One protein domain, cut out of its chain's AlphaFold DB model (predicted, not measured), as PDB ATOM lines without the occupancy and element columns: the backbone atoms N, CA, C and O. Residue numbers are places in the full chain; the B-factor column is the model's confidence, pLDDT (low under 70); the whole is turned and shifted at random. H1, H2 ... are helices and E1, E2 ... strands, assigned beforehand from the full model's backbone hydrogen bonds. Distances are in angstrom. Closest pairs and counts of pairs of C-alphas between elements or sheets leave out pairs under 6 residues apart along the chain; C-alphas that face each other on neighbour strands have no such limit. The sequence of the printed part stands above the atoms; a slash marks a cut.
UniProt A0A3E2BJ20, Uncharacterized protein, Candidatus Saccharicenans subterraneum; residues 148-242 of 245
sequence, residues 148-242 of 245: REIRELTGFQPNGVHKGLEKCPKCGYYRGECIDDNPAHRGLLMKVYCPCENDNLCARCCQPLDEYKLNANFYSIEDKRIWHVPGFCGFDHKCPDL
ATOM      1  N   ARG A 148      38.596  -4.130   1.826       96.62
ATOM      2  CA  ARG A 148      37.885  -3.636   3.006       96.62
ATOM      3  C   ARG A 148      38.353  -4.368   4.263       96.62
ATOM      4  O   ARG A 148      38.735  -3.720   5.229       96.62
ATOM      5  N   GLU A 149      38.392  -5.698   4.211       97.19
ATOM      6  CA  GLU A 149      38.855  -6.536   5.323       97.19
ATOM      7  C   GLU A 149      40.314  -6.243   5.680       97.19
ATOM      8  O   GLU A 149      40.645  -6.174   6.858       97.19
ATOM      9  N   ILE A 150      41.179  -5.979   4.695       95.94
ATOM     10  CA  ILE A 150      42.557  -5.536   4.954       95.94
ATOM     11  C   ILE A 150      42.564  -4.249   5.783       95.94
ATOM     12  O   ILE A 150      43.262  -4.182   6.796       95.94
ATOM     13  N   ARG A 151      41.787  -3.231   5.395       95.06
ATOM     14  CA  ARG A 151      41.746  -1.952   6.124       95.06
ATOM     15  C   ARG A 151      41.223  -2.106   7.553       95.06
ATOM     16  O   ARG A 151      41.734  -1.454   8.460       95.06
ATOM     17  N   GLU A 152      40.225  -2.959   7.751       95.50
ATOM     18  CA  GLU A 152      39.523  -3.104   9.030       95.50
ATOM     19  C   GLU A 152      40.231  -4.064  10.001       95.50
ATOM     20  O   GLU A 152      40.291  -3.799  11.204       95.50
ATOM     21  N   LEU A 153      40.804  -5.157   9.491       96.56
ATOM     22  CA  LEU A 153      41.244  -6.305  10.294       96.56
ATOM     23  C   LEU A 153      42.767  -6.446  10.399       96.56
ATOM     24  O   LEU A 153      43.251  -7.329  11.104       96.56
ATOM     25  N   THR A 154      43.545  -5.580   9.739       94.44
ATOM     26  CA  THR A 154      45.011  -5.607   9.857       94.44
ATOM     27  C   THR A 154      45.484  -5.057  11.205       94.44
ATOM     28  O   THR A 154      45.141  -3.938  11.616       94.44
ATOM     29  N   GLY A 155      46.365  -5.822  11.851       93.31
ATOM     30  CA  GLY A 155      47.052  -5.454  13.084       93.31
ATOM     31  C   GLY A 155      46.313  -5.896  14.344       93.31
ATOM     32  O   GLY A 155      45.488  -6.808  14.329       93.31
ATOM     33  N   PHE A 156      46.625  -5.229  15.451       95.25
ATOM     34  CA  PHE A 156      46.193  -5.625  16.787       95.25
ATOM     35  C   PHE A 156      45.322  -4.556  17.444       95.25
ATOM     36  O   PHE A 156      45.378  -3.370  17.112       95.25
ATOM     37  N   GLN A 157      44.506  -5.000  18.387       95.12
ATOM     38  CA  GLN A 157      43.794  -4.183  19.356       95.12
ATOM     39  C   GLN A 157      44.753  -3.720  20.471       95.12
ATOM     40  O   GLN A 157      45.816  -4.320  20.649       95.12
ATOM     41  N   PRO A 158      44.382  -2.711  21.287       94.56
ATOM     42  CA  PRO A 158      45.225  -2.229  22.390       94.56
ATOM     43  C   PRO A 158      45.610  -3.300  23.422       94.56
ATOM     44  O   PRO A 158      46.637  -3.187  24.081       94.56
ATOM     45  N   ASN A 159      44.802  -4.354  23.554       91.12
ATOM     46  CA  ASN A 159      45.067  -5.491  24.439       91.12
ATOM     47  C   ASN A 159      46.032  -6.539  23.836       91.12
ATOM     48  O   ASN A 159      46.274  -7.566  24.467       91.12
ATOM     49  N   GLY A 160      46.562  -6.306  22.630       91.88
ATOM     50  CA  GLY A 160      47.499  -7.199  21.944       91.88
ATOM     51  C   GLY A 160      46.859  -8.361  21.176       91.88
ATOM     52  O   GLY A 160      47.586  -9.206  20.667       91.88
ATOM     53  N   VAL A 161      45.529  -8.419  21.074       95.00
ATOM     54  CA  VAL A 161      44.810  -9.437  20.286       95.00
ATOM     55  C   VAL A 161      44.558  -8.928  18.871       95.00
ATOM     56  O   VAL A 161      44.362  -7.730  18.679       95.00
ATOM     57  N   HIS A 162      44.553  -9.804  17.863       95.12
ATOM     58  CA  HIS A 162      44.258  -9.422  16.479       95.12
ATOM     59  C   HIS A 162      42.936  -8.652  16.359       95.12
ATOM     60  O   HIS A 162      41.950  -8.940  17.049       95.12
ATOM     61  N   LYS A 163      42.902  -7.648  15.478       96.94
ATOM     62  CA  LYS A 163      41.659  -6.928  15.174       96.94
ATOM     63  C   LYS A 163      40.616  -7.877  14.587       96.94
ATOM     64  O   LYS A 163      40.947  -8.769  13.814       96.94
ATOM     65  N   GLY A 164      39.361  -7.656  14.975       96.75
ATOM     66  CA  GLY A 164      38.218  -8.481  14.581       96.75
ATOM     67  C   GLY A 164      37.936  -9.679  15.487       96.75
ATOM     68  O   GLY A 164      36.867 -10.275  15.378       96.75
ATOM     69  N   LEU A 165      38.836  -9.999  16.426       97.75
ATOM     70  CA  LEU A 165      38.558 -10.992  17.460       97.75
ATOM     71  C   LEU A 165      37.883 -10.358  18.678       97.75
ATOM     72  O   LEU A 165      38.369  -9.386  19.251       97.75
ATOM     73  N   GLU A 166      36.803 -10.971  19.135       97.50
ATOM     74  CA  GLU A 166      36.068 -10.572  20.334       97.50
ATOM     75  C   GLU A 166      35.957 -11.740  21.313       97.50
ATOM     76  O   GLU A 166      36.009 -12.905  20.917       97.50
ATOM     77  N   LYS A 167      35.782 -11.447  22.606       97.69
ATOM     78  CA  LYS A 167      35.483 -12.492  23.588       97.69
ATOM     79  C   LYS A 167      34.036 -12.949  23.433       97.69
ATOM     80  O   LYS A 167      33.111 -12.144  23.483       97.69
ATOM     81  N   CYS A 168      33.841 -14.255  23.323       97.88
ATOM     82  CA  CYS A 168      32.533 -14.881  23.366       97.88
ATOM     83  C   CYS A 168      31.876 -14.603  24.730       97.88
ATOM     84  O   CYS A 168      32.468 -14.933  25.760       97.88
ATOM     85  N   PRO A 169      30.641 -14.073  24.775       97.62
ATOM     86  CA  PRO A 169      29.973 -13.748  26.037       97.62
ATOM     87  C   PRO A 169      29.626 -14.987  26.875       97.62
ATOM     88  O   PRO A 169      29.357 -14.864  28.064       97.62
ATOM     89  N   LYS A 170      29.626 -16.182  26.265       97.62
ATOM     90  CA  LYS A 170      29.271 -17.441  26.932       97.62
ATOM     91  C   LYS A 170      30.467 -18.136  27.583       97.62
ATOM     92  O   LYS A 170      30.353 -18.580  28.717       97.62
ATOM     93  N   CYS A 171      31.589 -18.263  26.873       96.44
ATOM     94  CA  CYS A 171      32.761 -18.996  27.370       96.44
ATOM     95  C   CYS A 171      33.992 -18.120  27.629       96.44
ATOM     96  O   CYS A 171      34.973 -18.612  28.170       96.44
ATOM     97  N   GLY A 172      33.985 -16.846  27.228       96.25
ATOM     98  CA  GLY A 172      35.114 -15.928  27.406       96.25
ATOM     99  C   GLY A 172      36.287 -16.126  26.436       96.25
ATOM    100  O   GLY A 172      37.171 -15.268  26.396       96.25
ATOM    101  N   TYR A 173      36.290 -17.196  25.634       96.94
ATOM    102  CA  TYR A 173      37.280 -17.431  24.573       96.94
ATOM    103  C   TYR A 173      37.062 -16.493  23.387       96.94
ATOM    104  O   TYR A 173      35.948 -16.028  23.154       96.94
ATOM    105  N   TYR A 174      38.115 -16.243  22.612       97.81
ATOM    106  CA  TYR A 174      38.031 -15.396  21.426       97.81
ATOM    107  C   TYR A 174      37.345 -16.099  20.248       97.81
ATOM    108  O   TYR A 174      37.489 -17.307  20.062       97.81
ATOM    109  N   ARG A 175      36.622 -15.318  19.445       98.25
ATOM    110  CA  ARG A 175      36.003 -15.707  18.170       98.25
ATOM    111  C   ARG A 175      36.000 -14.525  17.201       98.25
ATOM    112  O   ARG A 175      36.190 -13.389  17.631       98.25
ATOM    113  N   GLY A 176      35.728 -14.784  15.928       97.69
ATOM    114  CA  GLY A 176      35.565 -13.755  14.900       97.69
ATOM    115  C   GLY A 176      36.438 -14.013  13.682       97.69
ATOM    116  O   GLY A 176      36.867 -15.138  13.437       97.69
ATOM    117  N   GLU A 177      36.704 -12.966  12.913       97.69
ATOM    118  CA  GLU A 177      37.574 -13.026  11.741       97.69
ATOM    119  C   GLU A 177      38.720 -12.035  11.911       97.69
ATOM    120  O   GLU A 177      38.520 -10.922  12.393       97.69
ATOM    121  N   CYS A 178      39.931 -12.434  11.536       96.56
ATOM    122  CA  CYS A 178      41.111 -11.585  11.645       96.56
ATOM    123  C   CYS A 178      42.147 -11.937  10.581       96.56
ATOM    124  O   CYS A 178      42.099 -13.015   9.988       96.56
ATOM    125  N   ILE A 179      43.082 -11.025  10.325       95.19
ATOM    126  CA  ILE A 179      44.198 -11.287   9.415       95.19
ATOM    127  C   ILE A 179      45.359 -11.879  10.210       95.19
ATOM    128  O   ILE A 179      45.864 -11.235  11.128       95.19
ATOM    129  N   ASP A 180      45.781 -13.091   9.844       89.38
ATOM    130  CA  ASP A 180      46.911 -13.767  10.485       89.38
ATOM    131  C   ASP A 180      48.222 -13.046  10.139       89.38
ATOM    132  O   ASP A 180      48.501 -12.704   8.982       89.38
ATOM    133  N   ASP A 181      49.033 -12.794  11.159       85.81
ATOM    134  CA  ASP A 181      50.343 -12.159  11.054       85.81
ATOM    135  C   ASP A 181      51.492 -13.183  11.049       85.81
ATOM    136  O   ASP A 181      52.638 -12.831  10.726       85.81
ATOM    137  N   ASN A 182      51.185 -14.457  11.338       83.56
ATOM    138  CA  ASN A 182      52.129 -15.565  11.314       83.56
ATOM    139  C   ASN A 182      52.837 -15.627   9.950       83.56
ATOM    140  O   ASN A 182      52.160 -15.716   8.926       83.56
ATOM    141  N   PRO A 183      54.184 -15.642   9.895       81.94
ATOM    142  CA  PRO A 183      54.933 -15.617   8.638       81.94
ATOM    143  C   PRO A 183      54.503 -16.663   7.603       81.94
ATOM    144  O   PRO A 183      54.518 -16.371   6.412       81.94
ATOM    145  N   ALA A 184      54.093 -17.857   8.043       79.94
ATOM    146  CA  ALA A 184      53.681 -18.936   7.145       79.94
ATOM    147  C   ALA A 184      52.289 -18.726   6.515       79.94
ATOM    148  O   ALA A 184      51.996 -19.321   5.483       79.94
ATOM    149  N   HIS A 185      51.445 -17.880   7.110       81.00
ATOM    150  CA  HIS A 185      50.046 -17.664   6.706       81.00
ATOM    151  C   HIS A 185      49.715 -16.170   6.582       81.00
ATOM    152  O   HIS A 185      48.551 -15.767   6.618       81.00
ATOM    153  N   ARG A 186      50.756 -15.339   6.470       83.62
ATOM    154  CA  ARG A 186      50.658 -13.891   6.602       83.62
ATOM    155  C   ARG A 186      49.694 -13.320   5.570       83.62
ATOM    156  O   ARG A 186      49.851 -13.547   4.372       83.62
ATOM    157  N   GLY A 187      48.750 -12.512   6.042       87.31
ATOM    158  CA  GLY A 187      47.808 -11.806   5.177       87.31
ATOM    159  C   GLY A 187      46.585 -12.628   4.778       87.31
ATOM    160  O   GLY A 187      45.789 -12.151   3.973       87.31
ATOM    161  N   LEU A 188      46.410 -13.837   5.318       94.25
ATOM    162  CA  LEU A 188      45.175 -14.597   5.154       94.25
ATOM    163  C   LEU A 188      44.145 -14.177   6.195       94.25
ATOM    164  O   LEU A 188      44.470 -13.983   7.366       94.25
ATOM    165  N   LEU A 189      42.891 -14.076   5.759       95.81
ATOM    166  CA  LEU A 189      41.762 -13.944   6.659       95.81
ATOM    167  C   LEU A 189      41.458 -15.309   7.268       95.81
ATOM    168  O   LEU A 189      41.103 -16.248   6.550       95.81
ATOM    169  N   MET A 190      41.572 -15.386   8.587       95.38
ATOM    170  CA  MET A 190      41.273 -16.561   9.386       95.38
ATOM    171  C   MET A 190      39.978 -16.346  10.151       95.38
ATOM    172  O   MET A 190      39.808 -15.330  10.829       95.38
ATOM    173  N   LYS A 191      39.101 -17.348  10.108       97.00
ATOM    174  CA  LYS A 191      37.975 -17.441  11.030       97.00
ATOM    175  C   LYS A 191      38.394 -18.214  12.274       97.00
ATOM    176  O   LYS A 191      38.871 -19.345  12.171       97.00
ATOM    177  N   VAL A 192      38.221 -17.582  13.428       97.19
ATOM    178  CA  VAL A 192      38.511 -18.102  14.763       97.19
ATOM    179  C   VAL A 192      37.193 -18.455  15.438       97.19
ATOM    180  O   VAL A 192      36.284 -17.629  15.517       97.19
ATOM    181  N   TYR A 193      37.108 -19.678  15.944       97.81
ATOM    182  CA  TYR A 193      35.936 -20.221  16.610       97.81
ATOM    183  C   TYR A 193      36.207 -20.356  18.102       97.81
ATOM    184  O   TYR A 193      37.287 -20.779  18.520       97.81
ATOM    185  N   CYS A 194      35.202 -20.041  18.913       97.38
ATOM    186  CA  CYS A 194      35.237 -20.378  20.332       97.38
ATOM    187  C   CYS A 194      34.687 -21.800  20.574       97.38
ATOM    188  O   CYS A 194      33.952 -22.323  19.731       97.38
ATOM    189  N   PRO A 195      34.933 -22.418  21.748       96.06
ATOM    190  CA  PRO A 195      34.401 -23.749  22.062       96.06
ATOM    191  C   PRO A 195      32.871 -23.870  21.971       96.06
ATOM    192  O   PRO A 195      32.344 -24.946  21.727       96.06
ATOM    193  N   CYS A 196      32.127 -22.766  22.124       96.50
ATOM    194  CA  CYS A 196      30.667 -22.777  21.975       96.50
ATOM    195  C   CYS A 196      30.187 -23.003  20.535       96.50
ATOM    196  O   CYS A 196      29.015 -23.308  20.343       96.50
ATOM    197  N   GLU A 197      31.060 -22.819  19.547       96.50
ATOM    198  CA  GLU A 197      30.786 -23.054  18.126       96.50
ATOM    199  C   GLU A 197      31.318 -24.421  17.657       96.50
ATOM    200  O   GLU A 197      31.265 -24.739  16.465       96.50
ATOM    201  N   ASN A 198      31.842 -25.229  18.588       96.31
ATOM    202  CA  ASN A 198      32.207 -26.612  18.329       96.31
ATOM    203  C   ASN A 198      30.946 -27.483  18.300       96.31
ATOM    204  O   ASN A 198      30.372 -27.836  19.329       96.31
ATOM    205  N   ASP A 199      30.524 -27.818  17.091       95.88
ATOM    206  CA  ASP A 199      29.398 -28.695  16.783       95.88
ATOM    207  C   ASP A 199      29.862 -30.036  16.184       95.88
ATOM    208  O   ASP A 199      29.038 -30.822  15.713       95.88
ATOM    209  N   ASN A 200      31.171 -30.315  16.214       96.19
ATOM    210  CA  ASN A 200      31.721 -31.585  15.769       96.19
ATOM    211  C   ASN A 200      31.561 -32.626  16.875       96.19
ATOM    212  O   ASN A 200      32.442 -32.811  17.716       96.19
ATOM    213  N   LEU A 201      30.414 -33.304  16.881       96.56
ATOM    214  CA  LEU A 201      30.074 -34.291  17.902       96.56
ATOM    215  C   LEU A 201      30.275 -35.723  17.398       96.56
ATOM    216  O   LEU A 201      30.155 -36.044  16.219       96.56
ATOM    217  N   CYS A 202      30.547 -36.651  18.302       96.94
ATOM    218  CA  CYS A 202      30.504 -38.058  17.968       96.94
ATOM    219  C   CYS A 202      29.070 -38.443  17.599       96.94
ATOM    220  O   CYS A 202      28.147 -38.273  18.399       96.94
ATOM    221  N   ALA A 203      28.879 -39.037  16.421       96.88
ATOM    222  CA  ALA A 203      27.549 -39.422  15.964       96.88
ATOM    223  C   ALA A 203      26.861 -40.457  16.874       96.88
ATOM    224  O   ALA A 203      25.633 -40.556  16.874       96.88
ATOM    225  N   ARG A 204      27.633 -41.207  17.670       96.44
ATOM    226  CA  ARG A 204      27.120 -42.178  18.642       96.44
ATOM    227  C   ARG A 204      26.692 -41.521  19.955       96.44
ATOM    228  O   ARG A 204      25.514 -41.555  20.292       96.44
ATOM    229  N   CYS A 205      27.644 -40.951  20.699       96.12
ATOM    230  CA  CYS A 205      27.419 -40.473  22.070       96.12
ATOM    231  C   CYS A 205      27.065 -38.979  22.168       96.12
ATOM    232  O   CYS A 205      26.809 -38.486  23.266       96.12
ATOM    233  N   CYS A 206      27.075 -38.255  21.044       95.12
ATOM    234  CA  CYS A 206      26.792 -36.821  20.948       95.12
ATOM    235  C   CYS A 206      27.709 -35.922  21.802       95.12
ATOM    236  O   CYS A 206      27.372 -34.768  22.052       95.12
ATOM    237  N   GLN A 207      28.861 -36.427  22.247       95.81
ATOM    238  CA  GLN A 207      29.899 -35.628  22.908       95.81
ATOM    239  C   GLN A 207      30.858 -35.033  21.870       95.81
ATOM    240  O   GLN A 207      31.012 -35.639  20.809       95.81
ATOM    241  N   PRO A 208      31.530 -33.903  22.151       96.06
ATOM    242  CA  PRO A 208      32.534 -33.341  21.250       96.06
ATOM    243  C   PRO A 208      33.607 -34.363  20.846       96.06
ATOM    244  O   PRO A 208      34.071 -35.157  21.670       96.06
ATOM    245  N   LEU A 209      33.980 -34.359  19.565       96.00
ATOM    246  CA  LEU A 209      35.066 -35.191  19.034       96.00
ATOM    247  C   LEU A 209      36.441 -34.706  19.505       96.00
ATOM    248  O   LEU A 209      37.353 -35.512  19.635       96.00
ATOM    249  N   ASP A 210      36.565 -33.412  19.766       95.75
ATOM    250  CA  ASP A 210      37.757 -32.748  20.283       95.75
ATOM    251  C   ASP A 210      37.322 -31.566  21.169       95.75
ATOM    252  O   ASP A 210      36.149 -31.173  21.143       95.75
ATOM    253  N   GLU A 211      38.234 -31.006  21.967       94.44
ATOM    254  CA  GLU A 211      37.969 -29.805  22.774       94.44
ATOM    255  C   GLU A 211      37.564 -28.621  21.879       94.44
ATOM    256  O   GLU A 211      36.639 -27.865  22.201       94.44
ATOM    257  N   TYR A 212      38.197 -28.507  20.711       95.31
ATOM    258  CA  TYR A 212      37.955 -27.449  19.740       95.31
ATOM    259  C   TYR A 212      37.282 -27.986  18.472       95.31
ATOM    260  O   TYR A 212      37.262 -29.181  18.185       95.31
ATOM    261  N   LYS A 213      36.695 -27.073  17.691       95.56
ATOM    262  CA  LYS A 213      36.059 -27.414  16.415       95.56
ATOM    263  C   LYS A 213      37.103 -27.992  15.447       95.56
ATOM    264  O   LYS A 213      38.186 -27.430  15.294       95.56
ATOM    265  N   LEU A 214      36.767 -29.088  14.773       93.50
ATOM    266  CA  LEU A 214      37.649 -29.757  13.818       93.50
ATOM    267  C   LEU A 214      37.799 -28.935  12.531       93.50
ATOM    268  O   LEU A 214      36.849 -28.306  12.064       93.50
ATOM    269  N   ASN A 215      38.993 -28.974  11.932       91.25
ATOM    270  CA  ASN A 215      39.383 -28.179  10.755       91.25
ATOM    271  C   ASN A 215      39.115 -26.678  10.915       91.25
ATOM    272  O   ASN A 215      38.789 -25.984   9.950       91.25
ATOM    273  N   ALA A 216      39.240 -26.178  12.137       94.00
ATOM    274  CA  ALA A 216      38.964 -24.796  12.471       94.00
ATOM    275  C   ALA A 216      40.144 -24.179  13.216       94.00
ATOM    276  O   ALA A 216      41.064 -24.871  13.659       94.00
ATOM    277  N   ASN A 217      40.111 -22.855  13.346       95.38
ATOM    278  CA  ASN A 217      41.116 -22.125  14.097       95.38
ATOM    279  C   ASN A 217      40.564 -21.654  15.439       95.38
ATOM    280  O   ASN A 217      39.397 -21.275  15.531       95.38
ATOM    281  N   PHE A 218      41.421 -21.604  16.452       96.25
ATOM    282  CA  PHE A 218      41.148 -20.962  17.735       96.25
ATOM    283  C   PHE A 218      42.311 -20.034  18.102       96.25
ATOM    284  O   PHE A 218      43.431 -20.190  17.613       96.25
ATOM    285  N   TYR A 219      42.059 -19.049  18.957       95.88
ATOM    286  CA  TYR A 219      43.105 -18.162  19.462       95.88
ATOM    287  C   TYR A 219      43.561 -18.634  20.847       95.88
ATOM    288  O   TYR A 219      42.756 -18.681  21.780       95.88
ATOM    289  N   SER A 220      44.847 -18.963  20.984       94.31
ATOM    290  CA  SER A 220      45.475 -19.303  22.264       94.31
ATOM    291  C   SER A 220      45.883 -18.024  22.987       94.31
ATOM    292  O   SER A 220      46.683 -17.238  22.474       94.31
ATOM    293  N   ILE A 221      45.334 -17.817  24.187       91.31
ATOM    294  CA  ILE A 221      45.683 -16.678  25.050       91.31
ATOM    295  C   ILE A 221      47.121 -16.813  25.561       91.31
ATOM    296  O   ILE A 221      47.832 -15.813  25.647       91.31
ATOM    297  N   GLU A 222      47.544 -18.039  25.872       92.12
ATOM    298  CA  GLU A 222      48.886 -18.348  26.369       92.12
ATOM    299  C   GLU A 222      49.951 -18.018  25.318       92.12
ATOM    300  O   GLU A 222      50.876 -17.248  25.573       92.12
ATOM    301  N   ASP A 223      49.755 -18.509  24.094       91.69
ATOM    302  CA  ASP A 223      50.713 -18.330  23.001       91.69
ATOM    303  C   ASP A 223      50.538 -17.021  22.225       91.69
ATOM    304  O   ASP A 223      51.339 -16.725  21.327       91.69
ATOM    305  N   LYS A 224      49.451 -16.296  22.520       90.88
ATOM    306  CA  LYS A 224      48.980 -15.081  21.840       90.88
ATOM    307  C   LYS A 224      48.905 -15.225  20.319       90.88
ATOM    308  O   LYS A 224      49.257 -14.305  19.583       90.88
ATOM    309  N   ARG A 225      48.471 -16.390  19.833       91.56
ATOM    310  CA  ARG A 225      48.446 -16.713  18.398       91.56
ATOM    311  C   ARG A 225      47.279 -17.610  18.017       91.56
ATOM    312  O   ARG A 225      46.651 -18.245  18.864       91.56
ATOM    313  N   ILE A 226      47.050 -17.692  16.713       92.81
ATOM    314  CA  ILE A 226      46.036 -18.552  16.114       92.81
ATOM    315  C   ILE A 226      46.610 -19.957  15.908       92.81
ATOM    316  O   ILE A 226      47.625 -20.153  15.229       92.81
ATOM    317  N   TRP A 227      45.926 -20.941  16.475       92.56
ATOM    318  CA  TRP A 227      46.180 -22.359  16.276       92.56
ATOM    319  C   TRP A 227      45.106 -22.967  15.388       92.56
ATOM    320  O   TRP A 227      43.969 -22.505  15.370       92.56
ATOM    321  N   HIS A 228      45.489 -24.007  14.657       91.94
ATOM    322  CA  HIS A 228      44.587 -24.778  13.814       91.94
ATOM    323  C   HIS A 228      44.415 -26.166  14.416       91.94
ATOM    324  O   HIS A 228      45.410 -26.774  14.811       91.94
ATOM    325  N   VAL A 229      43.180 -26.657  14.449       92.50
ATOM    326  CA  VAL A 229      42.819 -27.990  14.940       92.50
ATOM    327  C   VAL A 229      42.609 -28.885  13.724       92.50
ATOM    328  O   VAL A 229      41.603 -28.739  13.024       92.50
ATOM    329  N   PRO A 230      43.544 -29.796  13.416       89.31
ATOM    330  CA  PRO A 230      43.381 -30.706  12.294       89.31
ATOM    331  C   PRO A 230      42.179 -31.631  12.497       89.31
ATOM    332  O   PRO A 230      41.934 -32.113  13.600       89.31
ATOM    333  N   GLY A 231      41.465 -31.970  11.421       89.25
ATOM    334  CA  GLY A 231      40.301 -32.853  11.525       89.25
ATOM    335  C   GLY A 231      40.595 -34.241  12.103       89.25
ATOM    336  O   GLY A 231      39.730 -34.837  12.739       89.25
ATOM    337  N   PHE A 232      41.820 -34.752  11.937       88.31
ATOM    338  CA  PHE A 232      42.201 -36.066  12.463       88.31
ATOM    339  C   PHE A 232      42.268 -36.130  13.997       88.31
ATOM    340  O   PHE A 232      42.252 -37.238  14.527       88.31
ATOM    341  N   CYS A 233      42.293 -34.996  14.712       91.38
ATOM    342  CA  CYS A 233      42.204 -34.973  16.178       91.38
ATOM    343  C   CYS A 233      40.914 -35.642  16.681       91.38
ATOM    344  O   CYS A 233      40.920 -36.318  17.706       91.38
ATOM    345  N   GLY A 234      39.831 -35.591  15.896       91.81
ATOM    346  CA  GLY A 234      38.569 -36.250  16.244       91.81
ATOM    347  C   GLY A 234      38.634 -37.783  16.319       91.81
ATOM    348  O   GLY A 234      37.688 -38.408  16.795       91.81
ATOM    349  N   PHE A 235      39.718 -38.413  15.858       91.44
ATOM    350  CA  PHE A 235      39.903 -39.866  15.938       91.44
ATOM    351  C   PHE A 235      40.332 -40.369  17.315       91.44
ATOM    352  O   PHE A 235      40.232 -41.573  17.563       91.44
ATOM    353  N   ASP A 236      40.786 -39.480  18.197       91.94
ATOM    354  CA  ASP A 236      41.170 -39.834  19.565       91.94
ATOM    355  C   ASP A 236      39.959 -39.875  20.515       91.94
ATOM    356  O   ASP A 236      40.058 -40.346  21.651       91.94
ATOM    357  N   HIS A 237      38.781 -39.458  20.034       94.38
ATOM    358  CA  HIS A 237      37.534 -39.531  20.781       94.38
ATOM    359  C   HIS A 237      37.188 -40.972  21.192       94.38
ATOM    360  O   HIS A 237      36.994 -41.864  20.360       94.38
ATOM    361  N   LYS A 238      36.978 -41.180  22.497       93.56
ATOM    362  CA  LYS A 238      36.436 -42.424  23.056       93.56
ATOM    363  C   LYS A 238      35.038 -42.186  23.616       93.56
ATOM    364  O   LYS A 238      34.863 -41.392  24.538       93.56
ATOM    365  N   CYS A 239      34.045 -42.908  23.097       93.69
ATOM    366  CA  CYS A 239      32.684 -42.780  23.606       93.69
ATOM    367  C   CYS A 239      32.595 -43.314  25.050       93.69
ATOM    368  O   CYS A 239      33.007 -44.452  25.293       93.69
ATOM    369  N   PRO A 240      32.046 -42.546  26.009       90.88
ATOM    370  CA  PRO A 240      31.981 -42.966  27.411       90.88
ATOM    371  C   PRO A 240      31.140 -44.225  27.668       90.88
ATOM    372  O   PRO A 240      31.401 -44.941  28.630       90.88
ATOM    373  N   ASP A 241      30.140 -44.497  26.825       85.00
ATOM    374  CA  ASP A 241      29.289 -45.697  26.876       85.00
ATOM    375  C   ASP A 241      30.017 -46.962  26.404       85.00
ATOM    376  O   ASP A 241      29.585 -48.071  26.695       85.00
ATOM    377  N   LEU A 242      31.136 -46.793  25.698       81.88
ATOM    378  CA  LEU A 242      31.996 -47.874  25.223       81.88
ATOM    379  C   LEU A 242      33.188 -48.121  26.152       81.88
ATOM    380  O   LEU A 242      34.150 -48.756  25.717       81.88
TER     381      LEU A 242
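AT A GLANCE: This is residues 148 to 242 of the 245 residues of an uncharacterized protein of Candidatus Saccharicenans subterraneum (UniProt A0A3E2BJ20). With little regular structure, this elongated domain has a small three-stranded meander, E1 E2 E3, each strand the antiparallel neighbour of the one before, meeting a hairpin of E4 and E5. H1 lies at one end, H2 toward the other. The 95 printed residues, mixed in class with 35 in named elements, run H1 E1 E2 E3 E4 E5 H2; only just compact, close to loose, radius of gyration of the C-alphas 14.9 A, spans 50 by 29 by 25 A.

HOW THE PARTS SIT: Inner strand E2, residues 174 to 179, forms antiparallel hairpins with E1, residues 165 to 167 (N 166 to O 175, 2.9 A), and E3, residues 189 to 192 (N 190 to O 178, 2.8 A). H1, residues 148 to 153, only grazes this sheet, with residues 149 to 153. In hairpin E4, residues 216 to 220, and E5, residues 225 to 229, N 218 and O 227 are 2.9 A apart. The closest C-alphas of E3 and E4, Val 192 and Asn 217, are 4.8 A apart. H2, residues 231 to 236, is not on the three-stranded sheet. Every O i to N i+4 pair is within hydrogen-bond range in H1; H2 has 0 of 2, but 3 of 3 O i to N i+3.

IN THESE COORDINATES: H1 begins at C-alpha 148 (37.885, -3.636, 3.006); E2 spans 14.1 A; H2 ends at C-alpha 236 (41.170, -39.834, 19.565).

THE WHOLE: The farthest C-alphas, Arg 151 and Leu 242, are 50.7 A apart. The printed part has no cut; links H1 to E1 and E3 to E4 are long. No printed residue is under 70 in pLDDT.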